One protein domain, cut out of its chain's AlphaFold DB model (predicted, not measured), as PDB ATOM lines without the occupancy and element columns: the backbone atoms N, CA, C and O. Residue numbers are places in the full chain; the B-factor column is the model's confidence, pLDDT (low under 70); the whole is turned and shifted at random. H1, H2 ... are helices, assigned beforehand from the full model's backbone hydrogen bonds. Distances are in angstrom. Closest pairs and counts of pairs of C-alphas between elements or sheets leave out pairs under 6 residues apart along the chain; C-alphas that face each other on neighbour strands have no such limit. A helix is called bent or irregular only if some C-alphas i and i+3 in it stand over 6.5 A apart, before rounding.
ATOM      1  N   PRO A  25      -8.985  -9.263 -13.302       71.44
ATOM      2  CA  PRO A  25     -10.232  -9.143 -14.058       71.44
ATOM      3  C   PRO A  25     -10.029  -9.280 -15.572       71.44
ATOM      4  O   PRO A  25     -10.903  -9.806 -16.253       71.44
ATOM      5  N   VAL A  26      -8.862  -8.890 -16.102       80.06
ATOM      6  CA  VAL A  26      -8.522  -9.045 -17.529       80.06
ATOM      7  C   VAL A  26      -8.520 -10.523 -17.927       80.06
ATOM      8  O   VAL A  26      -9.259 -10.922 -18.823       80.06
ATOM      9  N   LYS A  27      -7.762 -11.353 -17.197       83.44
ATOM     10  CA  LYS A  27      -7.692 -12.800 -17.452       83.44
ATOM     11  C   LYS A  27      -9.042 -13.482 -17.253       83.44
ATOM     12  O   LYS A  27      -9.355 -14.428 -17.967       83.44
ATOM     13  N   ALA A  28      -9.844 -13.005 -16.300       84.69
ATOM     14  CA  ALA A  28     -11.188 -13.527 -16.074       84.69
ATOM     15  C   ALA A  28     -12.114 -13.273 -17.275       84.69
ATOM     16  O   ALA A  28     -12.835 -14.179 -17.679       84.69
ATOM     17  N   VAL A  29     -12.066 -12.080 -17.877       86.19
ATOM     18  CA  VAL A  29     -12.861 -11.748 -19.073       86.19
ATOM     19  C   VAL A  29     -12.422 -12.574 -20.282       86.19
ATOM     20  O   VAL A  29     -13.268 -13.130 -20.984       86.19
ATOM     21  N   GLU A  30     -11.114 -12.718 -20.504       88.94
ATOM     22  CA  GLU A  30     -10.593 -13.563 -21.585       88.94
ATOM     23  C   GLU A  30     -11.020 -15.028 -21.411       88.94
ATOM     24  O   GLU A  30     -11.542 -15.639 -22.347       88.94
ATOM     25  N   ALA A  31     -10.874 -15.568 -20.196       89.75
ATOM     26  CA  ALA A  31     -11.269 -16.934 -19.865       89.75
ATOM     27  C   ALA A  31     -12.786 -17.151 -19.976       89.75
ATOM     28  O   ALA A  31     -13.220 -18.219 -20.411       89.75
ATOM     29  N   LEU A  32     -13.598 -16.154 -19.615       90.94
ATOM     30  CA  LEU A  32     -15.050 -16.202 -19.770       90.94
ATOM     31  C   LEU A  32     -15.431 -16.328 -21.249       90.94
ATOM     32  O   LEU A  32     -16.194 -17.225 -21.606       90.94
ATOM     33  N   ILE A  33     -14.868 -15.480 -22.113       93.19
ATOM     34  CA  ILE A  33     -15.121 -15.525 -23.560       93.19
ATOM     35  C   ILE A  33     -14.703 -16.878 -24.132       93.19
ATOM     36  O   ILE A  33     -15.483 -17.516 -24.838       93.19
ATOM     37  N   ASP A  34     -13.514 -17.360 -23.774       93.38
ATOM     38  CA  ASP A  34     -13.005 -18.656 -24.221       93.38
ATOM     39  C   ASP A  34     -13.903 -19.816 -23.806       93.38
ATOM     40  O   ASP A  34     -14.223 -20.693 -24.612       93.38
ATOM     41  N   THR A  35     -14.347 -19.798 -22.551       92.94
ATOM     42  CA  THR A  35     -15.247 -20.811 -22.002       92.94
ATOM     43  C   THR A  35     -16.574 -20.814 -22.749       92.94
ATOM     44  O   THR A  35     -17.116 -21.877 -23.039       92.94
ATOM     45  N   MET A  36     -17.096 -19.641 -23.099       91.06
ATOM     46  CA  MET A  36     -18.398 -19.516 -23.750       91.06
ATOM     47  C   MET A  36     -18.340 -19.860 -25.242       91.06
ATOM     48  O   MET A  36     -19.251 -20.523 -25.739       91.06
ATOM     49  N   VAL A  37     -17.233 -19.551 -25.925       91.75
ATOM     50  CA  VAL A  37     -16.938 -20.080 -27.270       91.75
ATOM     51  C   VAL A  37     -16.837 -21.608 -27.233       91.75
ATOM     52  O   VAL A  37     -17.511 -22.291 -28.007       91.75
ATOM     53  N   GLY A  38     -16.075 -22.162 -26.283       90.12
ATOM     54  CA  GLY A  38     -15.964 -23.611 -26.090       90.12
ATOM     55  C   GLY A  38     -17.308 -24.271 -25.768       90.12
ATOM     56  O   GLY A  38     -17.626 -25.337 -26.292       90.12
ATOM     57  N   ARG A  39     -18.151 -23.610 -24.967       90.44
ATOM     58  CA  ARG A  39     -19.504 -24.073 -24.638       90.44
ATOM     59  C   ARG A  39     -20.425 -24.066 -25.852       90.44
ATOM     60  O   ARG A  39     -21.196 -25.011 -26.005       90.44
ATOM     61  N   ALA A  40     -20.366 -23.038 -26.698       87.12
ATOM     62  CA  ALA A  40     -21.127 -22.998 -27.944       87.12
ATOM     63  C   ALA A  40     -20.730 -24.174 -28.854       87.12
ATOM     64  O   ALA A  40     -21.599 -24.937 -29.279       87.12
ATOM     65  N   ALA A  41     -19.426 -24.398 -29.045       89.62
ATOM     66  CA  ALA A  41     -18.906 -25.532 -29.811       89.62
ATOM     67  C   ALA A  41     -19.346 -26.888 -29.220       89.62
ATOM     68  O   ALA A  41     -19.856 -27.747 -29.937       89.62
ATOM     69  N   ALA A  42     -19.273 -27.058 -27.895       89.88
ATOM     70  CA  ALA A  42     -19.727 -28.268 -27.201       89.88
ATOM     71  C   ALA A  42     -21.244 -28.528 -27.325       89.88
ATOM     72  O   ALA A  42     -21.713 -29.631 -27.047       89.88
ATOM     73  N   LYS A  43     -22.032 -27.526 -27.736       88.81
ATOM     74  CA  LYS A  43     -23.463 -27.662 -28.053       88.81
ATOM     75  C   LYS A  43     -23.735 -27.932 -29.537       88.81
ATOM     76  O   LYS A  43     -24.891 -27.860 -29.948       88.81
ATOM     77  N   GLY A  44     -22.706 -28.288 -30.305       88.62
ATOM     78  CA  GLY A  44     -22.813 -28.667 -31.713       88.62
ATOM     79  C   GLY A  44     -22.744 -27.489 -32.683       88.62
ATOM     80  O   GLY A  44     -23.120 -27.655 -33.839       88.62
ATOM     81  N   ALA A  45     -22.304 -26.310 -32.231       91.94
ATOM     82  CA  ALA A  45     -22.088 -25.170 -33.113       91.94
ATOM     83  C   ALA A  45     -20.894 -25.428 -34.042       91.94
ATOM     84  O   ALA A  45     -19.801 -25.771 -33.588       91.94
ATOM     85  N   THR A  46     -21.109 -25.244 -35.342       94.94
ATOM     86  CA  THR A  46     -20.038 -25.242 -36.344       94.94
ATOM     87  C   THR A  46     -19.172 -23.982 -36.210       94.94
ATOM     88  O   THR A  46     -19.599 -23.004 -35.591       94.94
ATOM     89  N   PRO A  47     -17.972 -23.934 -36.818       95.06
ATOM     90  CA  PRO A  47     -17.179 -22.704 -36.848       95.06
ATOM     91  C   PRO A  47     -17.942 -21.510 -37.442       95.06
ATOM     92  O   PRO A  47     -17.817 -20.398 -36.939       95.06
ATOM     93  N   ALA A  48     -18.802 -21.741 -38.442       92.62
ATOM     94  CA  ALA A  48     -19.673 -20.706 -38.992       92.62
ATOM     95  C   ALA A  48     -20.693 -20.208 -37.952       92.62
ATOM     96  O   ALA A  48     -20.806 -19.004 -37.742       92.62
ATOM     97  N   ASP A  49     -21.369 -21.111 -37.232       92.38
ATOM     98  CA  ASP A  49     -22.299 -20.743 -36.150       92.38
ATOM     99  C   ASP A  49     -21.618 -19.899 -35.065       92.38
ATOM    100  O   ASP A  49     -22.172 -18.909 -34.588       92.38
ATOM    101  N   VAL A  50     -20.397 -20.287 -34.686       95.06
ATOM    102  CA  VAL A  50     -19.582 -19.555 -33.714       95.06
ATOM    103  C   VAL A  50     -19.190 -18.184 -34.262       95.06
ATOM    104  O   VAL A  50     -19.310 -17.201 -33.537       95.06
ATOM    105  N   ALA A  51     -18.781 -18.084 -35.531       95.12
ATOM    106  CA  ALA A  51     -18.436 -16.811 -36.159       95.12
ATOM    107  C   ALA A  51     -19.625 -15.832 -36.158       95.12
ATOM    108  O   ALA A  51     -19.456 -14.681 -35.758       95.12
ATOM    109  N   HIS A  52     -20.831 -16.298 -36.505       93.94
ATOM    110  CA  HIS A  52     -22.069 -15.510 -36.390       93.94
ATOM    111  C   HIS A  52     -22.338 -15.079 -34.949       93.94
ATOM    112  O   HIS A  52     -22.603 -13.909 -34.687       93.94
ATOM    113  N   GLY A  53     -22.200 -15.995 -33.988       93.56
ATOM    114  CA  GLY A  53     -22.404 -15.655 -32.584       93.56
ATOM    115  C   GLY A  53     -21.403 -14.629 -32.044       93.56
ATOM    116  O   GLY A  53     -21.773 -13.771 -31.242       93.56
ATOM    117  N   ILE A  54     -20.148 -14.673 -32.503       95.75
ATOM    118  CA  ILE A  54     -19.117 -13.695 -32.139       95.75
ATOM    119  C   ILE A  54     -19.409 -12.331 -32.771       95.75
ATOM    120  O   ILE A  54     -19.269 -11.316 -32.089       95.75
ATOM    121  N   VAL A  55     -19.840 -12.291 -34.035       95.31
ATOM    122  CA  VAL A  55     -20.267 -11.047 -34.698       95.31
ATOM    123  C   VAL A  55     -21.417 -10.397 -33.930       95.31
ATOM    124  O   VAL A  55     -21.313  -9.219 -33.590       95.31
ATOM    125  N   GLY A  56     -22.435 -11.165 -33.535       93.38
ATOM    126  CA  GLY A  56     -23.539 -10.640 -32.728       93.38
ATOM    127  C   GLY A  56     -23.111 -10.157 -31.338       93.38
ATOM    128  O   GLY A  56     -23.633  -9.163 -30.830       93.38
ATOM    129  N   ALA A  57     -22.120 -10.807 -30.724       93.25
ATOM    130  CA  ALA A  57     -21.538 -10.368 -29.456       93.25
ATOM    131  C   ALA A  57     -20.739  -9.055 -29.600       93.25
ATOM    132  O   ALA A  57     -20.864  -8.156 -28.765       93.25
ATOM    133  N   LEU A  58     -19.963  -8.908 -30.680       95.06
ATOM    134  CA  LEU A  58     -19.245  -7.673 -31.014       95.06
ATOM    135  C   LEU A  58     -20.207  -6.528 -31.351       95.06
ATOM    136  O   LEU A  58     -19.992  -5.405 -30.897       95.06
ATOM    137  N   ALA A  59     -21.279  -6.801 -32.096       93.44
ATOM    138  CA  ALA A  59     -22.317  -5.820 -32.397       93.44
ATOM    139  C   ALA A  59     -22.999  -5.342 -31.107       93.44
ATOM    140  O   ALA A  59     -23.148  -4.139 -30.881       93.44
ATOM    141  N   HIS A  60     -23.316  -6.265 -30.192       91.44
ATOM    142  CA  HIS A  60     -23.859  -5.914 -28.883       91.44
ATOM    143  C   HIS A  60     -22.896  -5.032 -28.065       91.44
ATOM    144  O   HIS A  60     -23.314  -3.997 -27.538       91.44
ATOM    145  N   LEU A  61     -21.596  -5.355 -28.024       91.31
ATOM    146  CA  LEU A  61     -20.595  -4.473 -27.409       91.31
ATOM    147  C   LEU A  61     -20.596  -3.084 -28.052       91.31
ATOM    148  O   LEU A  61     -20.705  -2.088 -27.339       91.31
ATOM    149  N   ARG A  62     -20.537  -3.007 -29.384       92.06
ATOM    150  CA  ARG A  62     -20.522  -1.743 -30.132       92.06
ATOM    151  C   ARG A  62     -21.721  -0.855 -29.793       92.06
ATOM    152  O   ARG A  62     -21.541   0.328 -29.507       92.06
ATOM    153  N   THR A  63     -22.928  -1.429 -29.762       90.56
ATOM    154  CA  THR A  63     -24.149  -0.704 -29.358       90.56
ATOM    155  C   THR A  63     -24.081  -0.224 -27.909       90.56
ATOM    156  O   THR A  63     -24.496   0.893 -27.613       90.56
ATOM    157  N   THR A  64     -23.483  -1.010 -27.013       87.94
ATOM    158  CA  THR A  64     -23.322  -0.629 -25.605       87.94
ATOM    159  C   THR A  64     -22.348   0.538 -25.439       87.94
ATOM    160  O   THR A  64     -22.645   1.480 -24.707       87.94
ATOM    161  N   PHE A  65     -21.228   0.542 -26.172       86.00
ATOM    162  CA  PHE A  65     -20.317   1.691 -26.221       86.00
ATOM    163  C   PHE A  65     -21.022   2.950 -26.735       86.00
ATOM    164  O   PHE A  65     -20.876   4.020 -26.143       86.00
ATOM    165  N   ALA A  66     -21.811   2.817 -27.805       88.06
ATOM    166  CA  ALA A  66     -22.591   3.923 -28.349       88.06
ATOM    167  C   ALA A  66     -23.617   4.456 -27.334       88.06
ATOM    168  O   ALA A  66     -23.759   5.667 -27.188       88.06
ATOM    169  N   ALA A  67     -24.290   3.575 -26.589       86.38
ATOM    170  CA  ALA A  67     -25.267   3.965 -25.576       86.38
ATOM    171  C   ALA A  67     -24.624   4.653 -24.356       86.38
ATOM    172  O   ALA A  67     -25.202   5.585 -23.804       86.38
ATOM    173  N   GLN A  68     -23.433   4.216 -23.937       83.06
ATOM    174  CA  GLN A  68     -22.761   4.738 -22.740       83.06
ATOM    175  C   GLN A  68     -21.985   6.037 -22.983       83.06
ATOM    176  O   GLN A  68     -21.910   6.878 -22.091       83.06
ATOM    177  N   GLY A  69     -21.382   6.201 -24.162       79.31
ATOM    178  CA  GLY A  69     -20.488   7.329 -24.449       79.31
ATOM    179  C   GLY A  69     -20.686   7.962 -25.823       79.31
ATOM    180  O   GLY A  69     -19.833   8.726 -26.272       79.31
ATOM    181  N   GLY A  70     -21.788   7.649 -26.505       85.94
ATOM    182  CA  GLY A  70     -22.125   8.218 -27.803       85.94
ATOM    183  C   GLY A  70     -21.168   7.808 -28.924       85.94
ATOM    184  O   GLY A  70     -20.441   6.812 -28.859       85.94
ATOM    185  N   TYR A  71     -21.159   8.621 -29.980       85.38
ATOM    186  CA  TYR A  71     -20.380   8.372 -31.195       85.38
ATOM    187  C   TYR A  71     -18.870   8.236 -30.942       85.38
ATOM    188  O   TYR A  71     -18.206   7.423 -31.580       85.38
ATOM    189  N   THR A  72     -18.308   9.003 -30.006       87.06
ATOM    190  CA  THR A  72     -16.867   8.966 -29.703       87.06
ATOM    191  C   THR A  72     -16.451   7.646 -29.059       87.06
ATOM    192  O   THR A  72     -15.420   7.087 -29.433       87.06
ATOM    193  N   ALA A  73     -17.264   7.108 -28.147       85.50
ATOM    194  CA  ALA A  73     -17.024   5.805 -27.535       85.50
ATOM    195  C   ALA A  73     -17.170   4.662 -28.550       85.50
ATOM    196  O   ALA A  73     -16.310   3.784 -28.603       85.50
ATOM    197  N   MET A  74     -18.194   4.717 -29.408       89.00
ATOM    198  CA  MET A  74     -18.360   3.768 -30.514       89.00
ATOM    199  C   MET A  74     -17.159   3.797 -31.470       89.00
ATOM    200  O   MET A  74     -16.609   2.753 -31.806       89.00
ATOM    201  N   ARG A  75     -16.687   4.988 -31.853       89.56
ATOM    202  CA  ARG A  75     -15.509   5.138 -32.716       89.56
ATOM    203  C   ARG A  75     -14.241   4.591 -32.061       89.56
ATOM    204  O   ARG A  75     -13.448   3.937 -32.729       89.56
ATOM    205  N   SER A  76     -14.057   4.819 -30.760       88.50
ATOM    206  CA  SER A  76     -12.929   4.245 -30.019       88.50
ATOM    207  C   SER A  76     -12.976   2.716 -29.992       88.50
ATOM    208  O   SER A  76     -11.922   2.086 -30.069       88.50
ATOM    209  N   PHE A  77     -14.168   2.120 -29.894       90.69
ATOM    210  CA  PHE A  77     -14.349   0.676 -30.030       90.69
ATOM    211  C   PHE A  77     -13.972   0.199 -31.440       90.69
ATOM    212  O   PHE A  77     -13.189  -0.740 -31.570       90.69
ATOM    213  N   ASP A  78     -14.460   0.880 -32.480       92.62
ATOM    214  CA  ASP A  78     -14.178   0.541 -33.878       92.62
ATOM    215  C   ASP A  78     -12.663   0.612 -34.179       92.62
ATOM    216  O   ASP A  78     -12.089  -0.312 -34.761       92.62
ATOM    217  N   ASP A  79     -11.971   1.654 -33.707       91.69
ATOM    218  CA  ASP A  79     -10.521   1.811 -33.877       91.69
ATOM    219  C   ASP A  79      -9.718   0.735 -33.113       91.69
ATOM    220  O   ASP A  79      -8.730   0.197 -33.634       91.69
ATOM    221  N   ALA A  80     -10.160   0.359 -31.906       91.19
ATOM    222  CA  ALA A  80      -9.558  -0.731 -31.140       91.19
ATOM    223  C   ALA A  80      -9.735  -2.076 -31.859       91.19
ATOM    224  O   ALA A  80      -8.768  -2.818 -32.043       91.19
ATOM    225  N   LEU A  81     -10.945  -2.370 -32.338       93.38
ATOM    226  CA  LEU A  81     -11.246  -3.589 -33.081       93.38
ATOM    227  C   LEU A  81     -10.424  -3.680 -34.375       93.38
ATOM    228  O   LEU A  81      -9.830  -4.725 -34.657       93.38
ATOM    229  N   ARG A  82     -10.298  -2.572 -35.118       94.25
ATOM    230  CA  ARG A  82      -9.425  -2.488 -36.299       94.25
ATOM    231  C   ARG A  82      -7.974  -2.810 -35.945       94.25
ATOM    232  O   ARG A  82      -7.320  -3.573 -36.657       94.25
ATOM    233  N   THR A  83      -7.484  -2.268 -34.832       92.62
ATOM    234  CA  THR A  83      -6.125  -2.523 -34.337       92.62
ATOM    235  C   THR A  83      -5.912  -4.002 -34.023       92.62
ATOM    236  O   THR A  83      -4.904  -4.572 -34.441       92.62
ATOM    237  N   PHE A  84      -6.875  -4.660 -33.372       92.75
ATOM    238  CA  PHE A  84      -6.788  -6.088 -33.067       92.75
ATOM    239  C   PHE A  84      -6.749  -6.962 -34.323       92.75
ATOM    240  O   PHE A  84      -5.903  -7.853 -34.418       92.75
ATOM    241  N   VAL A  85      -7.603  -6.688 -35.313       92.69
ATOM    242  CA  VAL A  85      -7.619  -7.442 -36.580       92.69
ATOM    243  C   VAL A  85      -6.292  -7.284 -37.332       92.69
ATOM    244  O   VAL A  85      -5.764  -8.256 -37.872       92.69
ATOM    245  N   LEU A  86      -5.717  -6.076 -37.346       92.81
ATOM    246  CA  LEU A  86      -4.404  -5.828 -37.951       92.81
ATOM    247  C   LEU A  86      -3.280  -6.551 -37.204       92.81
ATOM    248  O   LEU A  86      -2.446  -7.196 -37.841       92.81
ATOM    249  N   ALA A  87      -3.272  -6.479 -35.872       92.75
ATOM    250  CA  ALA A  87      -2.287  -7.160 -35.039       92.75
ATOM    251  C   ALA A  87      -2.314  -8.679 -35.261       92.75
ATOM    252  O   ALA A  87      -1.262  -9.286 -35.457       92.75
ATOM    253  N   GLN A  88      -3.506  -9.277 -35.327       93.00
ATOM    254  CA  GLN A  88      -3.660 -10.697 -35.640       93.00
ATOM    255  C   GLN A  88      -3.186 -11.043 -37.049       93.00
ATOM    256  O   GLN A  88      -2.519 -12.054 -37.240       93.00
ATOM    257  N   GLY A  89      -3.440 -10.185 -38.036       91.88
ATOM    258  CA  GLY A  89      -2.908 -10.411 -39.376       91.88
ATOM    259  C   GLY A  89      -1.384 -10.401 -39.441       91.88
ATOM    260  O   GLY A  89      -0.790 -11.248 -40.110       91.88
ATOM    261  N   MET A  90      -0.742  -9.493 -38.704       94.19
ATOM    262  CA  MET A  90       0.716  -9.486 -38.579       94.19
ATOM    263  C   MET A  90       1.233 -10.754 -37.892       94.19
ATOM    264  O   MET A  90       2.253 -11.296 -38.317       94.19
ATOM    265  N   GLU A  91       0.530 -11.248 -36.873       93.25
ATOM    266  CA  GLU A  91       0.908 -12.471 -36.163       93.25
ATOM    267  C   GLU A  91       0.753 -13.728 -37.030       93.25
ATOM    268  O   GLU A  91       1.666 -14.551 -37.102       93.25
ATOM    269  N   ILE A  92      -0.347 -13.854 -37.777       91.38
ATOM    270  CA  ILE A  92      -0.546 -14.957 -38.730       91.38
ATOM    271  C   ILE A  92       0.549 -14.934 -39.800       91.38
ATOM    272  O   ILE A  92       1.132 -15.972 -40.116       91.38
ATOM    273  N   ARG A  93       0.893 -13.753 -40.327       92.62
ATOM    274  CA  ARG A  93       1.979 -13.622 -41.305       92.62
ATOM    275  C   ARG A  93       3.333 -14.009 -40.719       92.62
ATOM    276  O   ARG A  93       4.112 -14.683 -41.387       92.62
ATOM    277  N   ARG A  94       3.613 -13.601 -39.479       94.25
ATOM    278  CA  ARG A  94       4.855 -13.936 -38.768       94.25
ATOM    279  C   ARG A  94       4.980 -15.439 -38.520       94.25
ATOM    280  O   ARG A  94       6.052 -15.990 -38.732       94.25
ATOM    281  N   SER A  95       3.899 -16.086 -38.094       92.75
ATOM    282  CA  SER A  95       3.889 -17.508 -37.728       92.75
ATOM    283  C   SER A  95       3.835 -18.454 -38.932       92.75
ATOM    284  O   SER A  95       4.443 -19.520 -38.897       92.75
ATOM    285  N   THR A  96       3.145 -18.075 -40.011       92.06
ATOM    286  CA  THR A  96       2.951 -18.941 -41.193       92.06
ATOM    287  C   THR A  96       3.834 -18.576 -42.387       92.06
ATOM    288  O   THR A  96       3.943 -19.356 -43.333       92.06
ATOM    289  N   GLY A  97       4.426 -17.378 -42.392       92.38
ATOM    290  CA  GLY A  97       5.163 -16.828 -43.533       92.38
ATOM    291  C   GLY A  97       4.287 -16.438 -44.731       92.38
ATOM    292  O   GLY A  97       4.823 -16.062 -45.773       92.38
ATOM    293  N   ARG A  98       2.954 -16.528 -44.622       89.56
ATOM    294  CA  ARG A  98       2.002 -16.259 -45.712       89.56
ATOM    295  C   ARG A  98       1.137 -15.045 -45.406       89.56
ATOM    296  O   ARG A  98       0.827 -14.766 -44.252       89.56
ATOM    297  N   GLU A  99       0.730 -14.332 -46.454       89.75
ATOM    298  CA  GLU A  99      -0.248 -13.254 -46.303       89.75
ATOM    299  C   GLU A  99      -1.617 -13.860 -45.933       89.75
ATOM    300  O   GLU A  99      -2.077 -14.771 -46.631       89.75
ATOM    301  N   PRO A 100      -2.272 -13.394 -44.854       89.56
ATOM    302  CA  PRO A 100      -3.566 -13.923 -44.447       89.56
ATOM    303  C   PRO A 100      -4.635 -13.664 -45.510       89.56
ATOM    304  O   PRO A 100      -4.754 -12.555 -46.042       89.56
ATOM    305  N   THR A 101      -5.460 -14.670 -45.792       93.06
ATOM    306  CA  THR A 101      -6.584 -14.518 -46.718       93.06
ATOM    307  C   THR A 101      -7.573 -13.489 -46.183       93.06
ATOM    308  O   THR A 101      -7.958 -13.531 -45.015       93.06
ATOM    309  N   ARG A 102      -8.003 -12.567 -47.049       93.19
ATOM    310  CA  ARG A 102      -9.029 -11.571 -46.731       93.19
ATOM    311  C   ARG A 102     -10.397 -12.070 -47.171       93.19
ATOM    312  O   ARG A 102     -10.552 -12.488 -48.316       93.19
ATOM    313  N   ILE A 103     -11.388 -11.984 -46.290       93.19
ATOM    314  CA  ILE A 103     -12.776 -12.343 -46.598       93.19
ATOM    315  C   ILE A 103     -13.699 -11.133 -46.484       93.19
ATOM    316  O   ILE A 103     -13.507 -10.256 -45.642       93.19
ATOM    317  N   ARG A 104     -14.710 -11.101 -47.357       93.38
ATOM    318  CA  ARG A 104     -15.745 -10.057 -47.385       93.38
ATOM    319  C   ARG A 104     -17.115 -10.557 -46.933       93.38
ATOM    320  O   ARG A 104     -17.943  -9.776 -46.481       93.38
ATOM    321  N   ARG A 105     -17.365 -11.858 -47.061       91.81
ATOM    322  CA  ARG A 105     -18.632 -12.484 -46.687       91.81
ATOM    323  C   ARG A 105     -18.397 -13.423 -45.514       91.81
ATOM    324  O   ARG A 105     -17.453 -14.211 -45.549       91.81
ATOM    325  N   LEU A 106     -19.252 -13.316 -44.505       90.56
ATOM    326  CA  LEU A 106     -19.285 -14.260 -43.401       90.56
ATOM    327  C   LEU A 106     -19.786 -15.619 -43.930       90.56
ATOM    328  O   LEU A 106     -20.718 -15.622 -44.741       90.56
ATOM    329  N   PRO A 107     -19.189 -16.758 -43.531       91.50
ATOM    330  CA  PRO A 107     -19.694 -18.078 -43.908       91.50
ATOM    331  C   PRO A 107     -21.181 -18.224 -43.575       91.50
ATOM    332  O   PRO A 107     -21.647 -17.637 -42.599       91.50
ATOM    333  N   ASP A 108     -21.930 -18.989 -44.372       89.50
ATOM    334  CA  ASP A 108     -23.369 -19.138 -44.143       89.50
ATOM    335  C   ASP A 108     -23.636 -19.783 -42.766       89.50
ATOM    336  O   ASP A 108     -22.931 -20.726 -42.385       89.50
ATOM    337  N   PRO A 109     -24.609 -19.263 -41.992       91.50
ATOM    338  CA  PRO A 109     -24.891 -19.771 -40.658       91.50
ATOM    339  C   PRO A 109     -25.437 -21.197 -40.734       91.50
ATOM    340  O   PRO A 109     -26.216 -21.543 -41.624       91.50
ATOM    341  N   GLY A 110     -25.051 -22.020 -39.768       88.81
ATOM    342  CA  GLY A 110     -25.640 -23.330 -39.559       88.81
ATOM    343  C   GLY A 110     -26.876 -23.269 -38.648       88.81
ATOM    344  O   GLY A 110     -27.346 -22.199 -38.245       88.81
ATOM    345  N   PRO A 111     -27.425 -24.438 -38.279       90.38
ATOM    346  CA  PRO A 111     -28.639 -24.524 -37.468       90.38
ATOM    347  C   PRO A 111     -28.446 -24.065 -36.013       90.38
ATOM    348  O   PRO A 111     -29.431 -23.866 -35.305       90.38
ATOM    349  N   GLN A 112     -27.203 -23.923 -35.539       91.69
ATOM    350  CA  GLN A 112     -26.904 -23.549 -34.153       91.69
ATOM    351  C   GLN A 112     -26.496 -22.078 -33.993       91.69
ATOM    352  O   GLN A 112     -26.243 -21.651 -32.865       91.69
ATOM    353  N   ALA A 113     -26.464 -21.287 -35.072       88.50
ATOM    354  CA  ALA A 113     -26.014 -19.893 -35.057       88.50
ATOM    355  C   ALA A 113     -26.760 -19.039 -34.020       88.50
ATOM    356  O   ALA A 113     -26.131 -18.383 -33.192       88.50
ATOM    357  N   ALA A 114     -28.094 -19.126 -33.978       88.19
ATOM    358  CA  ALA A 114     -28.907 -18.381 -33.012       88.19
ATOM    359  C   ALA A 114     -28.577 -18.752 -31.554       88.19
ATOM    360  O   ALA A 114     -28.513 -17.898 -30.671       88.19
ATOM    361  N   ARG A 115     -28.310 -20.038 -31.295       89.00
ATOM    362  CA  ARG A 115     -27.933 -20.519 -29.962       89.00
ATOM    363  C   ARG A 115     -26.530 -20.057 -29.572       89.00
ATOM    364  O   ARG A 115     -26.327 -19.654 -28.428       89.00
ATOM    365  N   ALA A 116     -25.573 -20.121 -30.495       88.81
ATOM    366  CA  ALA A 116     -24.215 -19.633 -30.279       88.81
ATOM    367  C   ALA A 116     -24.212 -18.124 -29.992       88.81
ATOM    368  O   ALA A 116     -23.580 -17.692 -29.029       88.81
ATOM    369  N   ALA A 117     -24.993 -17.347 -30.749       89.50
ATOM    370  CA  ALA A 117     -25.204 -15.922 -30.512       89.50
ATOM    371  C   ALA A 117     -25.762 -15.639 -29.113       89.50
ATOM    372  O   ALA A 117     -25.225 -14.786 -28.413       89.50
ATOM    373  N   ALA A 118     -26.780 -16.379 -28.663       88.50
ATOM    374  CA  ALA A 118     -27.342 -16.198 -27.323       88.50
ATOM    375  C   ALA A 118     -26.307 -16.463 -26.211       88.50
ATOM    376  O   ALA A 118     -26.180 -15.665 -25.286       88.50
ATOM    377  N   ILE A 119     -25.527 -17.547 -26.328       90.12
ATOM    378  CA  ILE A 119     -24.460 -17.896 -25.373       90.12
ATOM    379  C   ILE A 119     -23.394 -16.793 -25.326       90.12
ATOM    380  O   ILE A 119     -22.983 -16.363 -24.251       90.12
ATOM    381  N   LEU A 120     -22.933 -16.326 -26.485       91.19
ATOM    382  CA  LEU A 120     -21.859 -15.335 -26.554       91.19
ATOM    383  C   LEU A 120     -22.324 -13.934 -26.149       91.19
ATOM    384  O   LEU A 120     -21.562 -13.198 -25.522       91.19
ATOM    385  N   ARG A 121     -23.582 -13.583 -26.426       88.94
ATOM    386  CA  ARG A 121     -24.190 -12.342 -25.940       88.94
ATOM    387  C   ARG A 121     -24.281 -12.332 -24.415       88.94
ATOM    388  O   ARG A 121     -23.855 -11.358 -23.810       88.94
ATOM    389  N   ASP A 122     -24.738 -13.423 -23.803       87.44
ATOM    390  CA  ASP A 122     -24.791 -13.575 -22.340       87.44
ATOM    391  C   ASP A 122     -23.402 -13.428 -21.688       87.44
ATOM    392  O   ASP A 122     -23.235 -12.739 -20.677       87.44
ATOM    393  N   ALA A 123     -22.368 -13.986 -22.327       85.31
ATOM    394  CA  ALA A 123     -20.979 -13.821 -21.900       85.31
ATOM    395  C   ALA A 123     -20.539 -12.347 -21.910       85.31
ATOM    396  O   ALA A 123     -19.925 -11.868 -20.957       85.31
ATOM    397  N   VAL A 124     -20.880 -11.618 -22.976       87.12
ATOM    398  CA  VAL A 124     -20.600 -10.184 -23.103       87.12
ATOM    399  C   VAL A 124     -21.367  -9.367 -22.070       87.12
ATOM    400  O   VAL A 124     -20.768  -8.507 -21.429       87.12
ATOM    401  N   SER A 125     -22.657  -9.634 -21.866       86.88
ATOM    402  CA  SER A 125     -23.466  -8.943 -20.854       86.88
ATOM    403  C   SER A 125     -22.914  -9.175 -19.446       86.88
ATOM    404  O   SER A 125     -22.816  -8.241 -18.653       86.88
ATOM    405  N   THR A 126     -22.442 -10.389 -19.158       83.56
ATOM    406  CA  THR A 126     -21.735 -10.694 -17.907       83.56
ATOM    407  C   THR A 126     -20.411  -9.928 -17.808       83.56
ATOM    408  O   THR A 126     -20.109  -9.345 -16.768       83.56
ATOM    409  N   GLY A 127     -19.633  -9.853 -18.892       80.38
ATOM    410  CA  GLY A 127     -18.401  -9.057 -18.950       80.38
ATOM    411  C   GLY A 127     -18.635  -7.554 -18.753       80.38
ATOM    412  O   GLY A 127     -17.840  -6.888 -18.091       80.38
ATOM    413  N   LEU A 128     -19.756  -7.026 -19.253       82.06
ATOM    414  CA  LEU A 128     -20.189  -5.644 -19.036       82.06
ATOM    415  C   LEU A 128     -20.456  -5.350 -17.558       82.06
ATOM    416  O   LEU A 128     -20.029  -4.306 -17.068       82.06
ATOM    417  N   LEU A 129     -21.079  -6.280 -16.826       81.69
ATOM    418  CA  LEU A 129     -21.260  -6.151 -15.375       81.69
ATOM    419  C   LEU A 129     -19.918  -6.106 -14.636       81.69
ATOM    420  O   LEU A 129     -19.782  -5.383 -13.652       81.69
ATOM    421  N   LEU A 130     -18.911  -6.833 -15.123       76.00
ATOM    422  CA  LEU A 130     -17.563  -6.797 -14.555       76.00
ATOM    423  C   LEU A 130     -16.814  -5.499 -14.892       76.00
ATOM    424  O   LEU A 130     -15.897  -5.132 -14.156       76.00
ATOM    425  N   ASN A 131     -17.210  -4.771 -15.944       79.00
ATOM    426  CA  ASN A 131     -16.527  -3.543 -16.359       79.00
ATOM    427  C   ASN A 131     -16.545  -2.445 -15.287       79.00
ATOM    428  O   ASN A 131     -15.614  -1.649 -15.239       79.00
ATOM    429  N   VAL A 132     -17.528  -2.441 -14.377       77.19
ATOM    430  CA  VAL A 132     -17.575  -1.490 -13.246       77.19
ATOM    431  C   VAL A 132     -16.350  -1.596 -12.322       77.19
ATOM    432  O   VAL A 132     -16.016  -0.645 -11.622       77.19
ATOM    433  N   TRP A 133     -15.653  -2.734 -12.343       72.88
ATOM    434  CA  TRP A 133     -14.459  -2.995 -11.537       72.88
ATOM    435  C   TRP A 133     -13.151  -2.697 -12.287       72.88
ATOM    436  O   TRP A 133     -12.068  -2.875 -11.728       72.88
ATOM    437  N   GLY A 134     -13.228  -2.283 -13.556       70.06
ATOM    438  CA  GLY A 134     -12.079  -1.965 -14.399       70.06
ATOM    439  C   GLY A 134     -11.858  -0.456 -14.556       70.06
ATOM    440  O   GLY A 134     -12.808   0.322 -14.505       70.06
ATOM    441  N   PRO A 135     -10.612  -0.001 -14.784       75.31
ATOM    442  CA  PRO A 135     -10.362   1.392 -15.124       75.31
ATOM    443  C   PRO A 135     -10.919   1.708 -16.522       75.31
ATOM    444  O   PRO A 135     -10.470   1.155 -17.531       75.31
ATOM    445  N   GLY A 136     -11.886   2.625 -16.584       78.31
ATOM    446  CA  GLY A 136     -12.500   3.074 -17.836       78.31
ATOM    447  C   GLY A 136     -13.172   1.934 -18.610       78.31
ATOM    448  O   GLY A 136     -13.989   1.197 -18.068       78.31
ATOM    449  N   ASN A 137     -12.818   1.787 -19.889       78.75
ATOM    450  CA  ASN A 137     -13.381   0.770 -20.788       78.75
ATOM    451  C   ASN A 137     -12.407  -0.382 -21.078       78.75
ATOM    452  O   ASN A 137     -12.569  -1.093 -22.071       78.75
ATOM    453  N   LEU A 138     -11.377  -0.561 -20.241       82.94
ATOM    454  CA  LEU A 138     -10.311  -1.534 -20.488       82.94
ATOM    455  C   LEU A 138     -10.854  -2.958 -20.664       82.94
ATOM    456  O   LEU A 138     -10.474  -3.641 -21.611       82.94
ATOM    457  N   LEU A 139     -11.757  -3.408 -19.787       85.06
ATOM    458  CA  LEU A 139     -12.270  -4.782 -19.838       85.06
ATOM    459  C   LEU A 139     -13.131  -5.024 -21.080       85.06
ATOM    460  O   LEU A 139     -13.091  -6.113 -21.651       85.06
ATOM    461  N   LEU A 140     -13.834  -3.999 -21.559       84.69
ATOM    462  CA  LEU A 140     -14.591  -4.081 -22.806       84.69
ATOM    463  C   LEU A 140     -13.694  -4.089 -24.043       84.69
ATOM    464  O   LEU A 140     -13.970  -4.822 -24.990       84.69
ATOM    465  N   GLN A 141     -12.601  -3.325 -24.033       85.88
ATOM    466  CA  GLN A 141     -11.601  -3.376 -25.101       85.88
ATOM    467  C   GLN A 141     -10.902  -4.742 -25.145       85.88
ATOM    468  O   GLN A 141     -10.714  -5.296 -26.227       85.88
ATOM    469  N   VAL A 142     -10.579  -5.323 -23.983       88.62
ATOM    470  CA  VAL A 142     -10.053  -6.694 -23.871       88.62
ATOM    471  C   VAL A 142     -11.065  -7.705 -24.404       88.62
ATOM    472  O   VAL A 142     -10.699  -8.566 -25.203       88.62
ATOM    473  N   ALA A 143     -12.342  -7.582 -24.026       90.75
ATOM    474  CA  ALA A 143     -13.397  -8.458 -24.524       90.75
ATOM    475  C   ALA A 143     -13.523  -8.391 -26.053       90.75
ATOM    476  O   ALA A 143     -13.544  -9.427 -26.716       90.75
ATOM    477  N   ALA A 144     -13.536  -7.180 -26.618       92.00
ATOM    478  CA  ALA A 144     -13.574  -6.959 -28.060       92.00
ATOM    479  C   ALA A 144     -12.367  -7.592 -28.765       92.00
ATOM    480  O   ALA A 144     -12.528  -8.295 -29.762       92.00
ATOM    481  N   GLY A 145     -11.165  -7.400 -28.213       92.56
ATOM    482  CA  GLY A 145      -9.945  -8.012 -28.727       92.56
ATOM    483  C   GLY A 145     -10.002  -9.533 -28.694       92.56
ATOM    484  O   GLY A 145      -9.710 -10.181 -29.698       92.56
ATOM    485  N   ARG A 146     -10.448 -10.125 -27.580       94.44
ATOM    486  CA  ARG A 146     -10.545 -11.582 -27.457       94.44
ATOM    487  C   ARG A 146     -11.584 -12.171 -28.407       94.44
ATOM    488  O   ARG A 146     -11.301 -13.176 -29.054       94.44
ATOM    489  N   LEU A 147     -12.741 -11.527 -28.544       95.38
ATOM    490  CA  LEU A 147     -13.755 -11.896 -29.532       95.38
ATOM    491  C   LEU A 147     -13.202 -11.808 -30.960       95.38
ATOM    492  O   LEU A 147     -13.413 -12.731 -31.737       95.38
ATOM    493  N   ALA A 148     -12.427 -10.774 -31.298       95.31
ATOM    494  CA  ALA A 148     -11.801 -10.653 -32.615       95.31
ATOM    495  C   ALA A 148     -10.829 -11.808 -32.914       95.31
ATOM    496  O   ALA A 148     -10.849 -12.355 -34.015       95.31
ATOM    497  N   VAL A 149     -10.021 -12.224 -31.931       94.81
ATOM    498  CA  VAL A 149      -9.149 -13.405 -32.068       94.81
ATOM    499  C   VAL A 149      -9.979 -14.655 -32.342       94.81
ATOM    500  O   VAL A 149      -9.723 -15.364 -33.313       94.81
ATOM    501  N   ARG A 150     -11.017 -14.898 -31.533       95.88
ATOM    502  CA  ARG A 150     -11.889 -16.068 -31.693       95.88
ATOM    503  C   ARG A 150     -12.672 -16.050 -33.004       95.88
ATOM    504  O   ARG A 150     -12.902 -17.111 -33.575       95.88
ATOM    505  N   LEU A 151     -13.036 -14.871 -33.513       96.06
ATOM    506  CA  LEU A 151     -13.653 -14.726 -34.830       96.06
ATOM    507  C   LEU A 151     -12.694 -15.204 -35.919       96.06
ATOM    508  O   LEU A 151     -13.069 -16.026 -36.745       96.06
ATOM    509  N   ILE A 152     -11.449 -14.730 -35.904       95.44
ATOM    510  CA  ILE A 152     -10.439 -15.100 -36.903       95.44
ATOM    511  C   ILE A 152     -10.147 -16.605 -36.851       95.44
ATOM    512  O   ILE A 152     -10.048 -17.249 -37.893       95.44
ATOM    513  N   GLU A 153     -10.081 -17.195 -35.656       94.69
ATOM    514  CA  GLU A 153      -9.953 -18.648 -35.488       94.69
ATOM    515  C   GLU A 153     -11.160 -19.408 -36.061       94.69
ATOM    516  O   GLU A 153     -10.980 -20.373 -36.803       94.69
ATOM    517  N   ALA A 154     -12.387 -18.956 -35.778       94.06
ATOM    518  CA  ALA A 154     -13.613 -19.549 -36.316       94.06
ATOM    519  C   ALA A 154     -13.699 -19.448 -37.852       94.06
ATOM    520  O   ALA A 154     -14.307 -20.297 -38.503       94.06
ATOM    521  N   LEU A 155     -13.033 -18.450 -38.437       94.56
ATOM    522  CA  LEU A 155     -12.876 -18.259 -39.880       94.56
ATOM    523  C   LEU A 155     -11.686 -19.034 -40.474       94.56
ATOM    524  O   LEU A 155     -11.334 -18.825 -41.637       94.56
ATOM    525  N   GLY A 156     -11.032 -19.903 -39.698       92.56
ATOM    526  CA  GLY A 156      -9.886 -20.691 -40.155       92.56
ATOM    527  C   GLY A 156      -8.626 -19.858 -40.409       92.56
ATOM    528  O   GLY A 156      -7.816 -20.214 -41.262       92.56
ATOM    529  N   GLY A 157      -8.468 -18.731 -39.713       90.94
ATOM    530  CA  GLY A 157      -7.351 -17.799 -39.885       90.94
ATOM    531  C   GLY A 157      -7.568 -16.751 -40.979       90.94
ATOM    532  O   GLY A 157      -6.690 -15.917 -41.208       90.94
ATOM    533  N   ALA A 158      -8.722 -16.755 -41.652       93.19
ATOM    534  CA  ALA A 158      -9.069 -15.699 -42.591       93.19
ATOM    535  C   ALA A 158      -9.422 -14.399 -41.851       93.19
ATOM    536  O   ALA A 158     -10.163 -14.393 -40.867       93.19
ATOM    537  N   LEU A 159      -8.904 -13.276 -42.348       93.75
ATOM    538  CA  LEU A 159      -9.156 -11.959 -41.777       93.75
ATOM    539  C   LEU A 159     -10.321 -11.275 -42.496       93.75
ATOM    540  O   LEU A 159     -10.304 -11.187 -43.728       93.75
ATOM    541  N   PRO A 160     -11.277 -10.681 -41.770       93.88
ATOM    542  CA  PRO A 160     -12.243  -9.799 -42.399       93.88
ATOM    543  C   PRO A 160     -11.551  -8.556 -42.978       93.88
ATOM    544  O   PRO A 160     -10.560  -8.050 -42.432       93.88
ATOM    545  N   THR A 161     -12.067  -8.039 -44.095       93.75
ATOM    546  CA  THR A 161     -11.790  -6.643 -44.457       93.75
ATOM    547  C   THR A 161     -12.497  -5.728 -43.462       93.75
ATOM    548  O   THR A 161     -13.553  -6.077 -42.939       93.75
ATOM    549  N   TRP A 162     -11.931  -4.549 -43.197       93.56
ATOM    550  CA  TRP A 162     -12.546  -3.613 -42.252       93.56
ATOM    551  C   TRP A 162     -13.980  -3.242 -42.662       93.56
ATOM    552  O   TRP A 162     -14.884  -3.336 -41.845       93.56
ATOM    553  N   SER A 163     -14.196  -2.949 -43.947       93.25
ATOM    554  CA  SER A 163     -15.530  -2.672 -44.489       93.25
ATOM    555  C   SER A 163     -16.516  -3.827 -44.299       93.25
ATOM    556  O   SER A 163     -17.670  -3.596 -43.971       93.25
ATOM    557  N   ALA A 164     -16.069  -5.077 -44.456       93.50
ATOM    558  CA  ALA A 164     -16.934  -6.231 -44.242       93.50
ATOM    559  C   ALA A 164     -17.310  -6.378 -42.769       93.50
ATOM    560  O   ALA A 164     -18.455  -6.674 -42.457       93.50
ATOM    561  N   LEU A 165     -16.357  -6.145 -41.865       93.75
ATOM    562  CA  LEU A 165     -16.629  -6.179 -40.437       93.75
ATOM    563  C   LEU A 165     -17.622  -5.080 -40.036       93.75
ATOM    564  O   LEU A 165     -18.552  -5.369 -39.296       93.75
ATOM    565  N   GLU A 166     -17.476  -3.859 -40.554       93.19
ATOM    566  CA  GLU A 166     -18.461  -2.784 -40.351       93.19
ATOM    567  C   GLU A 166     -19.858  -3.192 -40.827       93.19
ATOM    568  O   GLU A 166     -20.817  -3.044 -40.069       93.19
ATOM    569  N   ASP A 167     -19.960  -3.760 -42.033       93.12
ATOM    570  CA  ASP A 167     -21.227  -4.245 -42.584       93.12
ATOM    571  C   ASP A 167     -21.856  -5.309 -41.665       93.12
ATOM    572  O   ASP A 167     -23.045  -5.246 -41.354       93.12
ATOM    573  N   TRP A 168     -21.068  -6.267 -41.168       93.31
ATOM    574  CA  TRP A 168     -21.567  -7.325 -40.282       93.31
ATOM    575  C   TRP A 168     -22.036  -6.783 -38.927       93.31
ATOM    576  O   TRP A 168     -23.060  -7.222 -38.409       93.31
ATOM    577  N   LEU A 169     -21.313  -5.811 -38.363       91.88
ATOM    578  CA  LEU A 169     -21.661  -5.190 -37.083       91.88
ATOM    579  C   LEU A 169     -22.882  -4.266 -37.181       91.88
ATOM    580  O   LEU A 169     -23.505  -3.982 -36.157       91.88
ATOM    581  N   ALA A 170     -23.219  -3.783 -38.379       87.06
ATOM    582  CA  ALA A 170     -24.410  -2.975 -38.611       87.06
ATOM    583  C   ALA A 170     -25.696  -3.821 -38.627       87.06
ATOM    584  O   ALA A 170     -26.698  -3.409 -38.052       87.06
ATOM    585  N   VAL A 171     -25.658  -5.020 -39.224       72.44
ATOM    586  CA  VAL A 171     -26.844  -5.881 -39.425       72.44
ATOM    587  C   VAL A 171     -27.444  -6.400 -38.109       72.44
ATOM    588  O   VAL A 171     -28.664  -6.522 -37.986       72.44
ATOM    589  N   ASP A 172     -26.611  -6.685 -37.106       61.28
ATOM    590  CA  ASP A 172     -27.072  -7.234 -35.820       61.28
ATOM    591  C   ASP A 172     -27.610  -6.167 -34.846       61.28
ATOM    592  O   ASP A 172     -28.325  -6.499 -33.898       61.28
ATOM    593  N   ALA A 173     -27.319  -4.880 -35.074       51.62
ATOM    594  CA  ALA A 173     -27.845  -3.796 -34.241       51.62
ATOM    595  C   ALA A 173     -29.377  -3.664 -34.371       51.62
ATOM    596  O   ALA A 173     -30.061  -3.398 -33.381       51.62
ATOM    597  N   ASP A 174     -29.923  -3.939 -35.559       43.34
ATOM    598  CA  ASP A 174     -31.356  -3.802 -35.853       43.34
ATOM    599  C   ASP A 174     -32.218  -4.944 -35.272       43.34
ATOM    600  O   ASP A 174     -33.403  -4.755 -34.984       43.34
ATOM    601  N   HIS A 175     -31.632  -6.118 -35.009       47.62
ATOM    602  CA  HIS A 175     -32.338  -7.243 -34.373       47.62
ATOM    603  C   HIS A 175     -32.436  -7.114 -32.842       47.62
ATOM    604  O   HIS A 175     -33.270  -7.766 -32.214       47.62
TER     605      HIS A 175
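AT A GLANCE: This is residues 25 to 175 of the 192 residues of an uncharacterized protein of Caenispirillum bisanense (UniProt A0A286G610). H1, H3, H4 and the first arm of a bent helix, H2a, form a bundle; the second arm, H2b, folds back across H4, and short H5 crosses H2a. The printed part has 151 residues with five named helices, H1 to H5, and no named strand: all helix, compact, radius of gyration of the C-alphas 14.4 A, spans 39 by 32 by 31 A.

HOW THE PARTS SIT: H1, residues 25 to 42, touches H3, residues 113 to 131, closest at C-alphas 40 and 116, 5.1 A. H2, residues 47 to 96, was assigned as one helix by its hydrogen bonds but is bent, C-alphas 68 and 71 being 9.5 A apart; its arms are H2a, 47 to 68, and H2b, 71 to 96. H4, residues 138 to 154, touches H2b's residues 77 to 88 alone, closest at C-alphas 145 and 84, 5.7 A. H5, residues 162 to 171, is about perpendicular to H2a, 79 degrees; C-alphas 169 and 59 are closest, 4.8 A. In H1, H2a, H2b, H3, H4 and H5 every O i to N i+4 pair is within hydrogen-bond range.

IN THESE COORDINATES: H1 begins at C-alpha 25 (-10.232, -9.143, -14.058) and H5 ends at C-alpha 171 (-26.844, -5.881, -39.425). H2a measures 31.4 A, H2b 37.3 A.

THE WHOLE: Residues 97 to 112 make a long link. The printed part has no cut; pLDDT is under 70 at 172 to 175.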